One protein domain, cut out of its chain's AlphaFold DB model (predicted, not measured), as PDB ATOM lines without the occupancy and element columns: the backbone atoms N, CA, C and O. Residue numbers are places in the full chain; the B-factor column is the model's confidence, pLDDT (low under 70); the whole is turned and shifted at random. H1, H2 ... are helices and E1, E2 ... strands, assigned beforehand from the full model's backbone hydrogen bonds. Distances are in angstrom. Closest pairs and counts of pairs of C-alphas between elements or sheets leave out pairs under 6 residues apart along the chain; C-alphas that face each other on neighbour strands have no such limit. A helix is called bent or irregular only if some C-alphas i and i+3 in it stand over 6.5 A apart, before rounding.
ATOM      1  N   VAL A 362      93.717 -49.092  58.821       97.50
ATOM      2  CA  VAL A 362      93.238 -49.290  57.453       97.50
ATOM      3  C   VAL A 362      93.238 -47.957  56.719       97.50
ATOM      4  O   VAL A 362      92.514 -47.031  57.074       97.50
ATOM      5  N   VAL A 363      94.020 -47.862  55.649       98.00
ATOM      6  CA  VAL A 363      93.949 -46.758  54.692       98.00
ATOM      7  C   VAL A 363      92.794 -47.034  53.734       98.00
ATOM      8  O   VAL A 363      92.918 -47.819  52.791       98.00
ATOM      9  N   ARG A 364      91.662 -46.377  53.983       97.88
ATOM     10  CA  ARG A 364      90.455 -46.407  53.159       97.88
ATOM     11  C   ARG A 364      90.645 -45.526  51.934       97.88
ATOM     12  O   ARG A 364      90.819 -44.313  52.046       97.88
ATOM     13  N   LYS A 365      90.592 -46.135  50.753       98.00
ATOM     14  CA  LYS A 365      90.598 -45.445  49.453       98.00
ATOM     15  C   LYS A 365      89.245 -45.519  48.766       98.00
ATOM     16  O   LYS A 365      89.022 -44.791  47.803       98.00
ATOM     17  N   ILE A 366      88.366 -46.399  49.229       98.19
ATOM     18  CA  ILE A 366      87.060 -46.632  48.629       98.19
ATOM     19  C   ILE A 366      85.989 -46.424  49.687       98.19
ATOM     20  O   ILE A 366      86.102 -46.905  50.814       98.19
ATOM     21  N   LYS A 367      84.928 -45.720  49.304       97.44
ATOM     22  CA  LYS A 367      83.763 -45.490  50.151       97.44
ATOM     23  C   LYS A 367      82.513 -46.042  49.486       97.44
ATOM     24  O   LYS A 367      82.343 -45.906  48.276       97.44
ATOM     25  N   ARG A 368      81.636 -46.623  50.303       97.44
ATOM     26  CA  ARG A 368      80.295 -47.051  49.901       97.44
ATOM     27  C   ARG A 368      79.274 -45.969  50.222       97.44
ATOM     28  O   ARG A 368      79.303 -45.400  51.313       97.44
ATOM     29  N   ILE A 369      78.355 -45.721  49.300       97.25
ATOM     30  CA  ILE A 369      77.153 -44.909  49.511       97.25
ATOM     31  C   ILE A 369      75.925 -45.645  48.985       97.25
ATOM     32  O   ILE A 369      76.036 -46.548  48.152       97.25
ATOM     33  N   VAL A 370      74.763 -45.247  49.491       97.38
ATOM     34  CA  VAL A 370      73.462 -45.649  48.961       97.38
ATOM     35  C   VAL A 370      72.848 -44.426  48.298       97.38
ATOM     36  O   VAL A 370      72.864 -43.361  48.908       97.38
ATOM     37  N   LEU A 371      72.373 -44.581  47.063       98.06
ATOM     38  CA  LEU A 371      71.676 -43.537  46.315       98.06
ATOM     39  C   LEU A 371      70.210 -43.941  46.132       98.06
ATOM     40  O   LEU A 371      69.933 -44.939  45.467       98.06
ATOM     41  N   ASP A 372      69.286 -43.207  46.734       97.31
ATOM     42  CA  ASP A 372      67.847 -43.473  46.794       97.31
ATOM     43  C   ASP A 372      66.989 -42.401  46.094       97.31
ATOM     44  O   ASP A 372      65.761 -42.490  46.089       97.31
ATOM     45  N   GLY A 373      67.612 -41.416  45.441       96.50
ATOM     46  CA  GLY A 373      66.921 -40.365  44.694       96.50
ATOM     47  C   GLY A 373      66.345 -39.246  45.564       96.50
ATOM     48  O   GLY A 373      65.575 -38.425  45.052       96.50
ATOM     49  N   SER A 374      66.702 -39.206  46.848       95.44
ATOM     50  CA  SER A 374      66.376 -38.129  47.784       95.44
ATOM     51  C   SER A 374      66.925 -36.759  47.353       95.44
ATOM     52  O   SER A 374      67.735 -36.617  46.436       95.44
ATOM     53  N   GLU A 375      66.438 -35.692  47.989       94.00
ATOM     54  CA  GLU A 375      66.755 -34.312  47.589       94.00
ATOM     55  C   GLU A 375      68.198 -33.878  47.889       94.00
ATOM     56  O   GLU A 375      68.682 -32.907  47.298       94.00
ATOM     57  N   ASP A 376      68.917 -34.577  48.770       94.06
ATOM     58  CA  ASP A 376      70.357 -34.374  48.950       94.06
ATOM     59  C   ASP A 376      71.186 -34.921  47.776       94.06
ATOM     60  O   ASP A 376      72.320 -34.475  47.559       94.06
ATOM     61  N   GLU A 377      70.594 -35.777  46.941       96.44
ATOM     62  CA  GLU A 377      71.169 -36.238  45.684       96.44
ATOM     63  C   GLU A 377      70.810 -35.291  44.538       96.44
ATOM     64  O   GLU A 377      69.727 -35.318  43.942       96.44
ATOM     65  N   LYS A 378      71.773 -34.438  44.185       96.50
ATOM     66  CA  LYS A 378      71.648 -33.450  43.105       96.50
ATOM     67  C   LYS A 378      71.804 -34.081  41.718       96.50
ATOM     68  O   LYS A 378      72.718 -33.725  40.976       96.50
ATOM     69  N   TRP A 379      70.936 -35.034  41.399       98.19
ATOM     70  CA  TRP A 379      70.849 -35.639  40.075       98.19
ATOM     71  C   TRP A 379      70.399 -34.622  39.027       98.19
ATOM     72  O   TRP A 379      69.499 -33.817  39.266       98.19
ATOM     73  N   GLU A 380      70.979 -34.717  37.837       97.81
ATOM     74  CA  GLU A 380      70.571 -33.963  36.657       97.81
ATOM     75  C   GLU A 380      70.359 -34.894  35.460       97.81
ATOM     76  O   GLU A 380      71.017 -35.929  35.328       97.81
ATOM     77  N   LEU A 381      69.450 -34.509  34.562       97.50
ATOM     78  CA  LEU A 381      69.373 -35.091  33.227       97.50
ATOM     79  C   LEU A 381      70.468 -34.439  32.383       97.50
ATOM     80  O   LEU A 381      70.422 -33.241  32.113       97.50
ATOM     81  N   SER A 382      71.468 -35.221  31.989       95.25
ATOM     82  CA  SER A 382      72.631 -34.708  31.268       95.25
ATOM     83  C   SER A 382      72.454 -34.797  29.753       95.25
ATOM     84  O   SER A 382      72.810 -33.860  29.038       95.25
ATOM     85  N   ARG A 383      71.937 -35.928  29.249       95.44
ATOM     86  CA  ARG A 383      71.750 -36.191  27.810       95.44
ATOM     87  C   ARG A 383      70.578 -37.133  27.571       95.44
ATOM     88  O   ARG A 383      70.302 -38.003  28.392       95.44
ATOM     89  N   GLU A 384      69.959 -37.005  26.404       96.31
ATOM     90  CA  GLU A 384      68.969 -37.954  25.902       96.31
ATOM     91  C   GLU A 384      69.542 -38.715  24.706       96.31
ATOM     92  O   GLU A 384      70.100 -38.113  23.785       96.31
ATOM     93  N   HIS A 385      69.398 -40.036  24.725       96.12
ATOM     94  CA  HIS A 385      69.712 -40.923  23.608       96.12
ATOM     95  C   HIS A 385      68.415 -41.468  22.997       96.12
ATOM     96  O   HIS A 385      67.319 -41.066  23.395       96.12
ATOM     97  N   GLU A 386      68.508 -42.353  22.005       96.50
ATOM     98  CA  GLU A 386      67.323 -42.953  21.383       96.50
ATOM     99  C   GLU A 386      66.557 -43.807  22.405       96.50
ATOM    100  O   GLU A 386      65.378 -43.533  22.658       96.50
ATOM    101  N   ASN A 387      67.244 -44.739  23.075       97.62
ATOM    102  CA  ASN A 387      66.636 -45.704  23.995       97.62
ATOM    103  C   ASN A 387      66.873 -45.401  25.486       97.62
ATOM    104  O   ASN A 387      66.093 -45.858  26.327       97.62
ATOM    105  N   HIS A 388      67.900 -44.618  25.829       97.62
ATOM    106  CA  HIS A 388      68.282 -44.322  27.216       97.62
ATOM    107  C   HIS A 388      68.312 -42.817  27.531       97.62
ATOM    108  O   HIS A 388      68.444 -41.968  26.649       97.62
ATOM    109  N   ILE A 389      68.228 -42.490  28.820       97.88
ATOM    110  CA  ILE A 389      68.487 -41.160  29.381       97.88
ATOM    111  C   ILE A 389      69.758 -41.236  30.232       97.88
ATOM    112  O   ILE A 389      69.889 -42.130  31.069       97.88
ATOM    113  N   ASN A 390      70.696 -40.307  30.027       98.12
ATOM    114  CA  ASN A 390      71.894 -40.179  30.855       98.12
ATOM    115  C   ASN A 390      71.604 -39.259  32.045       98.12
ATOM    116  O   ASN A 390      71.433 -38.049  31.870       98.12
ATOM    117  N   PHE A 391      71.614 -39.821  33.249       98.31
ATOM    118  CA  PHE A 391      71.558 -39.080  34.504       98.31
ATOM    119  C   PHE A 391      72.957 -38.925  35.092       98.31
ATOM    120  O   PHE A 391      73.784 -39.835  34.994       98.31
ATOM    121  N   ALA A 392      73.232 -37.774  35.699       98.00
ATOM    122  CA  ALA A 392      74.530 -37.466  36.281       98.00
ATOM    123  C   ALA A 392      74.402 -36.941  37.714       98.00
ATOM    124  O   ALA A 392      73.460 -36.221  38.035       98.00
ATOM    125  N   LEU A 393      75.369 -37.295  38.561       98.06
ATOM    126  CA  LEU A 393      75.489 -36.829  39.941       98.06
ATOM    127  C   LEU A 393      76.962 -36.590  40.276       98.06
ATOM    128  O   LEU A 393      77.793 -37.492  40.167       98.06
ATOM    129  N   ALA A 394      77.292 -35.388  40.740       97.75
ATOM    130  CA  ALA A 394      78.607 -35.111  41.308       97.75
ATOM    131  C   ALA A 394      78.705 -35.685  42.732       97.75
ATOM    132  O   ALA A 394      78.018 -35.226  43.644       97.75
ATOM    133  N   ILE A 395      79.596 -36.656  42.939       97.56
ATOM    134  CA  ILE A 395      79.846 -37.256  44.250       97.56
ATOM    135  C   ILE A 395      80.923 -36.448  44.973       97.56
ATOM    136  O   ILE A 395      82.091 -36.410  44.577       97.56
ATOM    137  N   LYS A 396      80.545 -35.805  46.080       95.12
ATOM    138  CA  LYS A 396      81.487 -35.045  46.906       95.12
ATOM    139  C   LYS A 396      82.564 -35.971  47.487       95.12
ATOM    140  O   LYS A 396      82.259 -36.970  48.133       95.12
ATOM    141  N   GLY A 397      83.829 -35.596  47.299       95.31
ATOM    142  CA  GLY A 397      84.985 -36.346  47.798       95.31
ATOM    143  C   GLY A 397      85.404 -37.531  46.924       95.31
ATOM    144  O   GLY A 397      86.335 -38.235  47.302       95.31
ATOM    145  N   ALA A 398      84.758 -37.758  45.774       97.38
ATOM    146  CA  ALA A 398      85.244 -38.712  44.781       97.38
ATOM    147  C   ALA A 398      86.489 -38.173  44.062       97.38
ATOM    148  O   ALA A 398      86.637 -36.964  43.863       97.38
ATOM    149  N   ILE A 399      87.380 -39.080  43.663       96.25
ATOM    150  CA  ILE A 399      88.571 -38.754  42.877       96.25
ATOM    151  C   ILE A 399      88.191 -38.087  41.545       96.25
ATOM    152  O   ILE A 399      87.165 -38.398  40.948       96.25
ATOM    153  N   THR A 400      89.029 -37.172  41.050       95.88
ATOM    154  CA  THR A 400      88.784 -36.443  39.789       95.88
ATOM    155  C   THR A 400      89.636 -36.932  38.614       95.88
ATOM    156  O   THR A 400      89.495 -36.440  37.495       95.88
ATOM    157  N   VAL A 401      90.527 -37.894  38.854       90.56
ATOM    158  CA  VAL A 401      91.422 -38.471  37.843       90.56
ATOM    159  C   VAL A 401      90.631 -39.381  36.901       90.56
ATOM    160  O   VAL A 401      89.852 -40.211  37.349       90.56
ATOM    161  N   ASN A 402      90.866 -39.275  35.592       88.44
ATOM    162  CA  ASN A 402      90.101 -39.979  34.552       88.44
ATOM    163  C   ASN A 402      90.800 -41.235  33.997       88.44
ATOM    164  O   ASN A 402      90.769 -41.480  32.794       88.44
ATOM    165  N   THR A 403      91.447 -42.035  34.848       84.25
ATOM    166  CA  THR A 403      92.133 -43.279  34.446       84.25
ATOM    167  C   THR A 403      91.615 -44.508  35.194       84.25
ATOM    168  O   THR A 403      91.475 -44.475  36.416       84.25
ATOM    169  N   GLY A 404      91.333 -45.594  34.467       88.25
ATOM    170  CA  GLY A 404      90.846 -46.859  35.033       88.25
ATOM    171  C   GLY A 404      89.384 -46.827  35.500       88.25
ATOM    172  O   GLY A 404      88.652 -45.875  35.226       88.25
ATOM    173  N   ILE A 405      88.968 -47.879  36.205       92.88
ATOM    174  CA  ILE A 405      87.639 -48.005  36.822       92.88
ATOM    175  C   ILE A 405      87.680 -47.340  38.203       92.88
ATOM    176  O   ILE A 405      88.622 -47.561  38.961       92.88
ATOM    177  N   ARG A 406      86.669 -46.527  38.531       94.88
ATOM    178  CA  ARG A 406      86.588 -45.757  39.794       94.88
ATOM    179  C   ARG A 406      85.301 -45.974  40.577       94.88
ATOM    180  O   ARG A 406      85.154 -45.439  41.673       94.88
ATOM    181  N   THR A 407      84.386 -46.745  40.010       95.75
ATOM    182  CA  THR A 407      83.077 -47.027  40.580       95.75
ATOM    183  C   THR A 407      82.698 -48.476  40.352       95.75
ATOM    184  O   THR A 407      82.989 -49.056  39.305       95.75
ATOM    185  N   MET A 408      81.998 -49.042  41.324       96.31
ATOM    186  CA  MET A 408      81.329 -50.331  41.225       96.31
ATOM    187  C   MET A 408      79.919 -50.175  41.796       96.31
ATOM    188  O   MET A 408      79.722 -49.403  42.733       96.31
ATOM    189  N   MET A 409      78.933 -50.854  41.213       96.31
ATOM    190  CA  MET A 409      77.526 -50.647  41.560       96.31
ATOM    191  C   MET A 409      76.755 -51.962  41.588       96.31
ATOM    192  O   MET A 409      77.042 -52.856  40.808       96.31
ATOM    193  N   ASP A 410      75.751 -52.103  42.438       97.25
ATOM    194  CA  ASP A 410      74.972 -53.342  42.493       97.25
ATOM    195  C   ASP A 410      74.110 -53.585  41.238       97.25
ATOM    196  O   ASP A 410      73.988 -54.716  40.775       97.25
ATOM    197  N   LYS A 411      73.536 -52.531  40.646       97.06
ATOM    198  CA  LYS A 411      72.558 -52.650  39.541       97.06
ATOM    199  C   LYS A 411      73.064 -52.256  38.158       97.06
ATOM    200  O   LYS A 411      72.341 -52.437  37.186       97.06
ATOM    201  N   PHE A 412      74.269 -51.702  38.035       96.75
ATOM    202  CA  PHE A 412      74.763 -51.211  36.746       96.75
ATOM    203  C   PHE A 412      76.218 -51.604  36.508       96.75
ATOM    204  O   PHE A 412      77.110 -51.372  37.331       96.75
ATOM    205  N   LYS A 413      76.466 -52.178  35.330       95.19
ATOM    206  CA  LYS A 413      77.806 -52.559  34.890       95.19
ATOM    207  C   LYS A 413      78.604 -51.326  34.475       95.19
ATOM    208  O   LYS A 413      78.062 -50.394  33.882       95.19
ATOM    209  N   TYR A 414      79.900 -51.345  34.772       94.50
ATOM    210  CA  TYR A 414      80.829 -50.336  34.278       94.50
ATOM    211  C   TYR A 414      80.975 -50.407  32.749       94.50
ATOM    212  O   TYR A 414      81.264 -51.476  32.205       94.50
ATOM    213  N   PHE A 415      80.866 -49.258  32.082       93.06
ATOM    214  CA  PHE A 415      81.193 -49.082  30.668       93.06
ATOM    215  C   PHE A 415      81.867 -47.726  30.448       93.06
ATOM    216  O   PHE A 415      81.284 -46.686  30.733       93.06
ATOM    217  N   GLY A 416      83.086 -47.728  29.907       90.81
ATOM    218  CA  GLY A 416      83.820 -46.489  29.653       90.81
ATOM    219  C   GLY A 416      83.099 -45.579  28.656       90.81
ATOM    220  O   GLY A 416      82.644 -46.036  27.609       90.81
ATOM    221  N   ALA A 417      83.035 -44.284  28.967       90.25
ATOM    222  CA  ALA A 417      82.394 -43.256  28.148       90.25
ATOM    223  C   ALA A 417      80.880 -43.440  27.931       90.25
ATOM    224  O   ALA A 417      80.350 -43.073  26.879       90.25
ATOM    225  N   ILE A 418      80.168 -43.937  28.953       93.69
ATOM    226  CA  ILE A 418      78.725 -44.245  28.902       93.69
ATOM    227  C   ILE A 418      77.857 -43.086  28.371       93.69
ATOM    228  O   ILE A 418      76.897 -43.315  27.640       93.69
ATOM    229  N   TRP A 419      78.240 -41.831  28.637       90.75
ATOM    230  CA  TRP A 419      77.511 -40.618  28.223       90.75
ATOM    231  C   TRP A 419      77.450 -40.379  26.707       90.75
ATOM    232  O   TRP A 419      76.713 -39.507  26.252       90.75
ATOM    233  N   ASN A 420      78.265 -41.092  25.928       91.94
ATOM    234  CA  ASN A 420      78.279 -41.039  24.466       91.94
ATOM    235  C   ASN A 420      77.706 -42.321  23.838       91.94
ATOM    236  O   ASN A 420      77.896 -42.557  22.647       91.94
ATOM    237  N   SER A 421      77.029 -43.158  24.625       94.06
ATOM    238  CA  SER A 421      76.501 -44.450  24.187       94.06
ATOM    239  C   SER A 421      75.020 -44.582  24.525       94.06
ATOM    240  O   SER A 421      74.548 -43.965  25.473       94.06
ATOM    241  N   ASP A 422      74.301 -45.406  23.769       96.31
ATOM    242  CA  ASP A 422      72.887 -45.719  24.009       96.31
ATOM    243  C   ASP A 422      72.729 -47.131  24.595       96.31
ATOM    244  O   ASP A 422      72.003 -47.973  24.069       96.31
ATOM    245  N   ILE A 423      73.485 -47.417  25.658       95.88
ATOM    246  CA  ILE A 423      73.447 -48.695  26.381       95.88
ATOM    247  C   ILE A 423      73.218 -48.464  27.874       95.88
ATOM    248  O   ILE A 423      73.645 -47.445  28.413       95.88
ATOM    249  N   LEU A 424      72.601 -49.440  28.539       96.25
ATOM    250  CA  LEU A 424      72.457 -49.511  29.992       96.25
ATOM    251  C   LEU A 424      73.830 -49.651  30.663       96.25
ATOM    252  O   LEU A 424      74.610 -50.540  30.318       96.25
ATOM    253  N   GLY A 425      74.107 -48.824  31.670       96.75
ATOM    254  CA  GLY A 425      75.342 -48.943  32.439       96.75
ATOM    255  C   GLY A 425      75.698 -47.704  33.235       96.75
ATOM    256  O   GLY A 425      74.923 -46.747  33.309       96.75
ATOM    257  N   GLN A 426      76.896 -47.730  33.815       96.44
ATOM    258  CA  GLN A 426      77.449 -46.621  34.580       96.44
ATOM    259  C   GLN A 426      78.917 -46.347  34.239       96.44
ATOM    260  O   GLN A 426      79.651 -47.240  33.816       96.44
ATOM    261  N   ASP A 427      79.342 -45.107  34.460       95.06
ATOM    262  CA  ASP A 427      80.744 -44.679  34.451       95.06
ATOM    263  C   ASP A 427      80.917 -43.503  35.417       95.06
ATOM    264  O   ASP A 427      79.949 -42.880  35.856       95.06
ATOM    265  N   MET A 428      82.161 -43.139  35.693       94.56
ATOM    266  CA  MET A 428      82.518 -41.929  36.413       94.56
ATOM    267  C   MET A 428      83.524 -41.107  35.608       94.56
ATOM    268  O   MET A 428      84.606 -41.591  35.287       94.56
ATOM    269  N   PHE A 429      83.210 -39.837  35.337       92.69
ATOM    270  CA  PHE A 429      84.135 -38.871  34.734       92.69
ATOM    271  C   PHE A 429      84.348 -37.687  35.678       92.69
ATOM    272  O   PHE A 429      83.398 -37.023  36.097       92.69
ATOM    273  N   GLY A 430      85.600 -37.420  36.036       93.44
ATOM    274  CA  GLY A 430      85.932 -36.627  37.209       93.44
ATOM    275  C   GLY A 430      85.261 -37.232  38.441       93.44
ATOM    276  O   GLY A 430      85.197 -38.447  38.580       93.44
ATOM    277  N   ALA A 431      84.672 -36.380  39.276       96.56
ATOM    278  CA  ALA A 431      83.842 -36.798  40.406       96.56
ATOM    279  C   ALA A 431      82.362 -37.042  40.026       96.56
ATOM    280  O   ALA A 431      81.513 -37.161  40.907       96.56
ATOM    281  N   THR A 432      82.018 -37.056  38.732       96.81
ATOM    282  CA  THR A 432      80.625 -37.180  38.271       96.81
ATOM    283  C   THR A 432      80.310 -38.626  37.926       96.81
ATOM    284  O   THR A 432      80.804 -39.141  36.922       96.81
ATOM    285  N   LEU A 433      79.467 -39.261  38.740       97.81
ATOM    286  CA  LEU A 433      78.834 -40.534  38.417       97.81
ATOM    287  C   LEU A 433      77.794 -40.308  37.319       97.81
ATOM    288  O   LEU A 433      77.023 -39.350  37.374       97.81
ATOM    289  N   ARG A 434      77.765 -41.195  36.329       97.38
ATOM    290  CA  ARG A 434      76.822 -41.166  35.214       97.38
ATOM    291  C   ARG A 434      76.161 -42.517  35.057       97.38
ATOM    292  O   ARG A 434      76.845 -43.535  35.091       97.38
ATOM    293  N   ILE A 435      74.854 -42.506  34.832       98.00
ATOM    294  CA  ILE A 435      74.043 -43.704  34.627       98.00
ATOM    295  C   ILE A 435      73.206 -43.505  33.374       98.00
ATOM    296  O   ILE A 435      72.492 -42.513  33.253       98.00
ATOM    297  N   ASN A 436      73.279 -44.458  32.453       97.88
ATOM    298  CA  ASN A 436      72.316 -44.556  31.368       97.88
ATOM    299  C   ASN A 436      71.169 -45.458  31.798       97.88
ATOM    300  O   ASN A 436      71.368 -46.648  32.039       97.88
ATOM    301  N   MET A 437      69.974 -44.885  31.862       97.50
ATOM    302  CA  MET A 437      68.756 -45.569  32.272       97.50
ATOM    303  C   MET A 437      67.834 -45.781  31.064       97.50
ATOM    304  O   MET A 437      67.643 -44.838  30.295       97.50
ATOM    305  N   PRO A 438      67.245 -46.972  30.863       97.00
ATOM    306  CA  PRO A 438      66.298 -47.206  29.780       97.00
ATOM    307  C   PRO A 438      65.063 -46.315  29.925       97.00
ATOM    308  O   PRO A 438      64.492 -46.210  31.015       97.00
ATOM    309  N   LYS A 439      64.585 -45.744  28.813       97.50
ATOM    310  CA  LYS A 439      63.352 -44.933  28.784       97.50
ATOM    311  C   LYS A 439      62.107 -45.706  29.216       97.50
ATOM    312  O   LYS A 439      61.125 -45.106  29.632       97.50
ATOM    313  N   THR A 440      62.146 -47.035  29.143       96.50
ATOM    314  CA  THR A 440      61.088 -47.909  29.664       96.50
ATOM    315  C   THR A 440      60.977 -47.876  31.190       96.50
ATOM    316  O   THR A 440      59.929 -48.244  31.715       96.50
ATOM    317  N   LEU A 441      62.027 -47.446  31.899       96.62
ATOM    318  CA  LEU A 441      62.056 -47.341  33.359       96.62
ATOM    319  C   LEU A 441      62.034 -45.887  33.848       96.62
ATOM    320  O   LEU A 441      61.404 -45.603  34.863       96.62
ATOM    321  N   ALA A 442      62.706 -44.971  33.144       97.12
ATOM    322  CA  ALA A 442      62.688 -43.547  33.464       97.12
ATOM    323  C   ALA A 442      62.853 -42.687  32.207       97.12
ATOM    324  O   ALA A 442      63.831 -42.822  31.472       97.12
ATOM    325  N   THR A 443      61.908 -41.776  31.976       96.38
ATOM    326  CA  THR A 443      61.906 -40.860  30.823       96.38
ATOM    327  C   THR A 443      62.451 -39.477  31.157       96.38
ATOM    328  O   THR A 443      62.806 -38.728  30.254       96.38
ATOM    329  N   ASP A 444      62.513 -39.130  32.440       97.31
ATOM    330  CA  ASP A 444      62.923 -37.822  32.943       97.31
ATOM    331  C   ASP A 444      63.497 -37.931  34.368       97.31
ATOM    332  O   ASP A 444      63.546 -39.005  34.972       97.31
ATOM    333  N   LEU A 445      63.946 -36.804  34.922       97.75
ATOM    334  CA  LEU A 445      64.559 -36.760  36.251       97.75
ATOM    335  C   LEU A 445      63.597 -37.177  37.378       97.75
ATOM    336  O   LEU A 445      64.019 -37.826  38.334       97.75
ATOM    337  N   GLN A 446      62.313 -36.825  37.280       97.50
ATOM    338  CA  GLN A 446      61.337 -37.111  38.332       97.50
ATOM    339  C   GLN A 446      61.005 -38.606  38.387       97.50
ATOM    340  O   GLN A 446      60.957 -39.204  39.466       97.50
ATOM    341  N   THR A 447      60.798 -39.217  37.222       98.00
ATOM    342  CA  THR A 447      60.582 -40.660  37.084       98.00
ATOM    343  C   THR A 447      61.820 -41.445  37.516       98.00
ATOM    344  O   THR A 447      61.678 -42.434  38.231       98.00
ATOM    345  N   PHE A 448      63.028 -40.955  37.214       98.31
ATOM    346  CA  PHE A 448      64.273 -41.562  37.694       98.31
ATOM    347  C   PHE A 448      64.409 -41.526  39.221       98.31
ATOM    348  O   PHE A 448      64.645 -42.566  39.832       98.31
ATOM    349  N   LYS A 449      64.182 -40.372  39.863       98.19
ATOM    350  CA  LYS A 449      64.184 -40.263  41.335       98.19
ATOM    351  C   LYS A 449      63.131 -41.166  41.985       98.19
ATOM    352  O   LYS A 449      63.402 -41.837  42.976       98.19
ATOM    353  N   THR A 450      61.939 -41.238  41.391       97.50
ATOM    354  CA  THR A 450      60.871 -42.138  41.856       97.50
ATOM    355  C   THR A 450      61.308 -43.600  41.763       97.50
ATOM    356  O   THR A 450      61.085 -44.367  42.698       97.50
ATOM    357  N   TRP A 451      61.988 -43.979  40.677       97.81
ATOM    358  CA  TRP A 451      62.544 -45.318  40.516       97.81
ATOM    359  C   TRP A 451      63.627 -45.620  41.562       97.81
ATOM    360  O   TRP A 451      63.573 -46.685  42.179       97.81
ATOM    361  N   LEU A 452      64.550 -44.684  41.822       97.88
ATOM    362  CA  LEU A 452      65.598 -44.828  42.842       97.88
ATOM    363  C   LEU A 452      65.027 -45.033  44.249       97.88
ATOM    364  O   LEU A 452      65.522 -45.891  44.973       97.88
ATOM    365  N   SER A 453      63.934 -44.351  44.607       96.38
ATOM    366  CA  SER A 453      63.316 -44.516  45.936       96.38
ATOM    367  C   SER A 453      62.791 -45.934  46.194       96.38
ATOM    368  O   SER A 453      62.646 -46.364  47.337       96.38
ATOM    369  N   GLN A 454      62.505 -46.673  45.120       95.38
ATOM    370  CA  GLN A 454      62.058 -48.064  45.161       95.38
ATOM    371  C   GLN A 454      63.219 -49.039  44.920       95.38
ATOM    372  O   GLN A 454      63.145 -50.198  45.321       95.38
ATOM    373  N   ASN A 455      64.284 -48.571  44.267       96.25
ATOM    374  CA  ASN A 455      65.419 -49.364  43.808       96.25
ATOM    375  C   ASN A 455      66.745 -48.655  44.130       96.25
ATOM    376  O   ASN A 455      67.498 -48.316  43.210       96.25
ATOM    377  N   PRO A 456      67.062 -48.437  45.418       96.81
ATOM    378  CA  PRO A 456      68.251 -47.692  45.803       96.81
ATOM    379  C   PRO A 456      69.519 -48.383  45.296       96.81
ATOM    380  O   PRO A 456      69.595 -49.614  45.254       96.81
ATOM    381  N   LEU A 457      70.519 -47.602  44.903       97.69
ATOM    382  CA  LEU A 457      71.779 -48.084  44.340       97.69
ATOM    383  C   LEU A 457      72.843 -48.157  45.417       97.69
ATOM    384  O   LEU A 457      73.096 -47.175  46.104       97.69
ATOM    385  N   THR A 458      73.519 -49.296  45.518       97.50
ATOM    386  CA  THR A 458      74.736 -49.399  46.324       97.50
ATOM    387  C   THR A 458      75.929 -49.092  45.435       97.50
ATOM    388  O   THR A 458      76.184 -49.825  44.480       97.50
ATOM    389  N   VAL A 459      76.662 -48.025  45.750       97.94
ATOM    390  CA  VAL A 459      77.792 -47.547  44.943       97.94
ATOM    391  C   VAL A 459      79.058 -47.518  45.784       97.94
ATOM    392  O   VAL A 459      79.130 -46.794  46.774       97.94
ATOM    393  N   ASP A 460      80.075 -48.258  45.353       98.00
ATOM    394  CA  ASP A 460      81.444 -48.074  45.824       98.00
ATOM    395  C   ASP A 460      82.165 -47.112  44.882       98.00
ATOM    396  O   ASP A 460      82.131 -47.298  43.663       98.00
ATOM    397  N   TYR A 461      82.825 -46.091  45.427       97.69
ATOM    398  CA  TYR A 461      83.596 -45.122  44.652       97.69
ATOM    399  C   TYR A 461      84.949 -44.818  45.290       97.69
ATOM    400  O   TYR A 461      85.131 -44.905  46.506       97.69
ATOM    401  N   VAL A 462      85.908 -44.439  44.450       98.06
ATOM    402  CA  VAL A 462      87.261 -44.075  44.877       98.06
ATOM    403  C   VAL A 462      87.286 -42.652  45.442       98.06
ATOM    404  O   VAL A 462      86.824 -41.705  44.802       98.06
ATOM    405  N   LEU A 463      87.863 -42.499  46.632       97.69
ATOM    406  CA  LEU A 463      88.043 -41.226  47.324       97.69
ATOM    407  C   LEU A 463      89.156 -40.385  46.684       97.69
ATOM    408  O   LEU A 463      90.185 -40.909  46.260       97.69
ATOM    409  N   ALA A 464      88.970 -39.064  46.659       97.19
ATOM    410  CA  ALA A 464      90.021 -38.114  46.291       97.19
ATOM    411  C   ALA A 464      91.146 -38.080  47.334       97.19
ATOM    412  O   ALA A 464      92.322 -38.039  46.979       97.19
ATOM    413  N   GLU A 465      90.772 -38.128  48.613       96.81
ATOM    414  CA  GLU A 465      91.682 -38.141  49.753       96.81
ATOM    415  C   GLU A 465      91.427 -39.418  50.567       96.81
ATOM    416  O   GLU A 465      90.323 -39.588  51.095       96.81
ATOM    417  N   PRO A 466      92.401 -40.342  50.643       96.00
ATOM    418  CA  PRO A 466      92.293 -41.512  51.504       96.00
ATOM    419  C   PRO A 466      92.129 -41.125  52.976       96.00
ATOM    420  O   PRO A 466      92.710 -40.143  53.436       96.00
ATOM    421  N   ALA A 467      91.389 -41.936  53.727       94.44
ATOM    422  CA  ALA A 467      91.210 -41.768  55.167       94.44
ATOM    423  C   ALA A 467      91.828 -42.950  55.918       94.44
ATOM    424  O   ALA A 467      91.680 -44.091  55.492       94.44
ATOM    425  N   THR A 468      92.492 -42.693  57.043       94.25
ATOM    426  CA  THR A 468      93.031 -43.761  57.894       94.25
ATOM    427  C   THR A 468      92.073 -44.050  59.040       94.25
ATOM    428  O   THR A 468      91.787 -43.178  59.858       94.25
ATOM    429  N   GLU A 469      91.600 -45.287  59.104       93.19
ATOM    430  CA  GLU A 469      90.847 -45.856  60.217       93.19
ATOM    431  C   GLU A 469      91.838 -46.556  61.163       93.19
ATOM    432  O   GLU A 469      92.478 -47.526  60.751       93.19
ATOM    433  N   PRO A 470      92.041 -46.076  62.401       92.12
ATOM    434  CA  PRO A 470      92.999 -46.691  63.314       92.12
ATOM    435  C   PRO A 470      92.506 -48.062  63.794       92.12
ATOM    436  O   PRO A 470      91.330 -48.237  64.104       92.12
TER     437      PRO A 470
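This is residues 362 to 470 of the 510 residues of an uncharacterized protein of Coprococcus sp. AM27-12LB (UniProt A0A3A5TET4). A strongly twisted sheet of four strands and a long, bent ribbon of E1 and E7, widened by short E4, make a two-sheet body, with H1 at the sheets' other side, near the end of E1 and the edge strand E2. The sheets come near each other at E4 and E5, and the far ends of E1 and E7 make one end of the long axis. The 109 printed residues run E1 E2 E3 E4 E5 E6 H1 E7, mostly strand; the orders are E2 - E3 - E6 - E5 and E1 - E7 - E4, both antiparallel. The whole is compact, radius of gyration of the C-alphas 13.8 A, yet elongated, spanning 47 by 27 by 20 A.

E1, residues 362 to 371, begins at C-alpha (93.238, -49.290, 57.453), spans 24.9 A and bends by 61 degrees at 365. E2 is 380 to 384, E3 388 to 394 with 19.7 A, E4 407 to 409, E5 425 to 429, and E6 432 to 438 with 19.4 A. H1, 445 to 454, spans 14.6 A. E7, 457 to 469, spans 24.9 A, bends by 101 degrees at 465 and ends at (90.847, -45.856, 60.217).

Hairpin E2 and E3 has N 380 and O 392 at 2.9 A; E3 and E6, N 391 and O 435 at 2.8 A; hairpin E5 and E6, N 434 and O 427 at 2.8 A. E1 and E7 have N 369 and O 459 at 2.9 A; E7 and E4, N 408 and O 460 at 2.9 A. The closest C-alphas of E4 and E5, Thr 407 and Met 428, are 6.6 A apart. H1 only grazes the four-stranded sheet with residues 445 to 448; 5 of its 6 O i to N i+4 pairs are within hydrogen-bond range.

The farthest C-alphas, Glu 386 and Pro 470, are 49.3 A apart. The printed part has no cut; links E3 to E4 and E4 to E5 are long. No printed residue is under 70 in pLDDT.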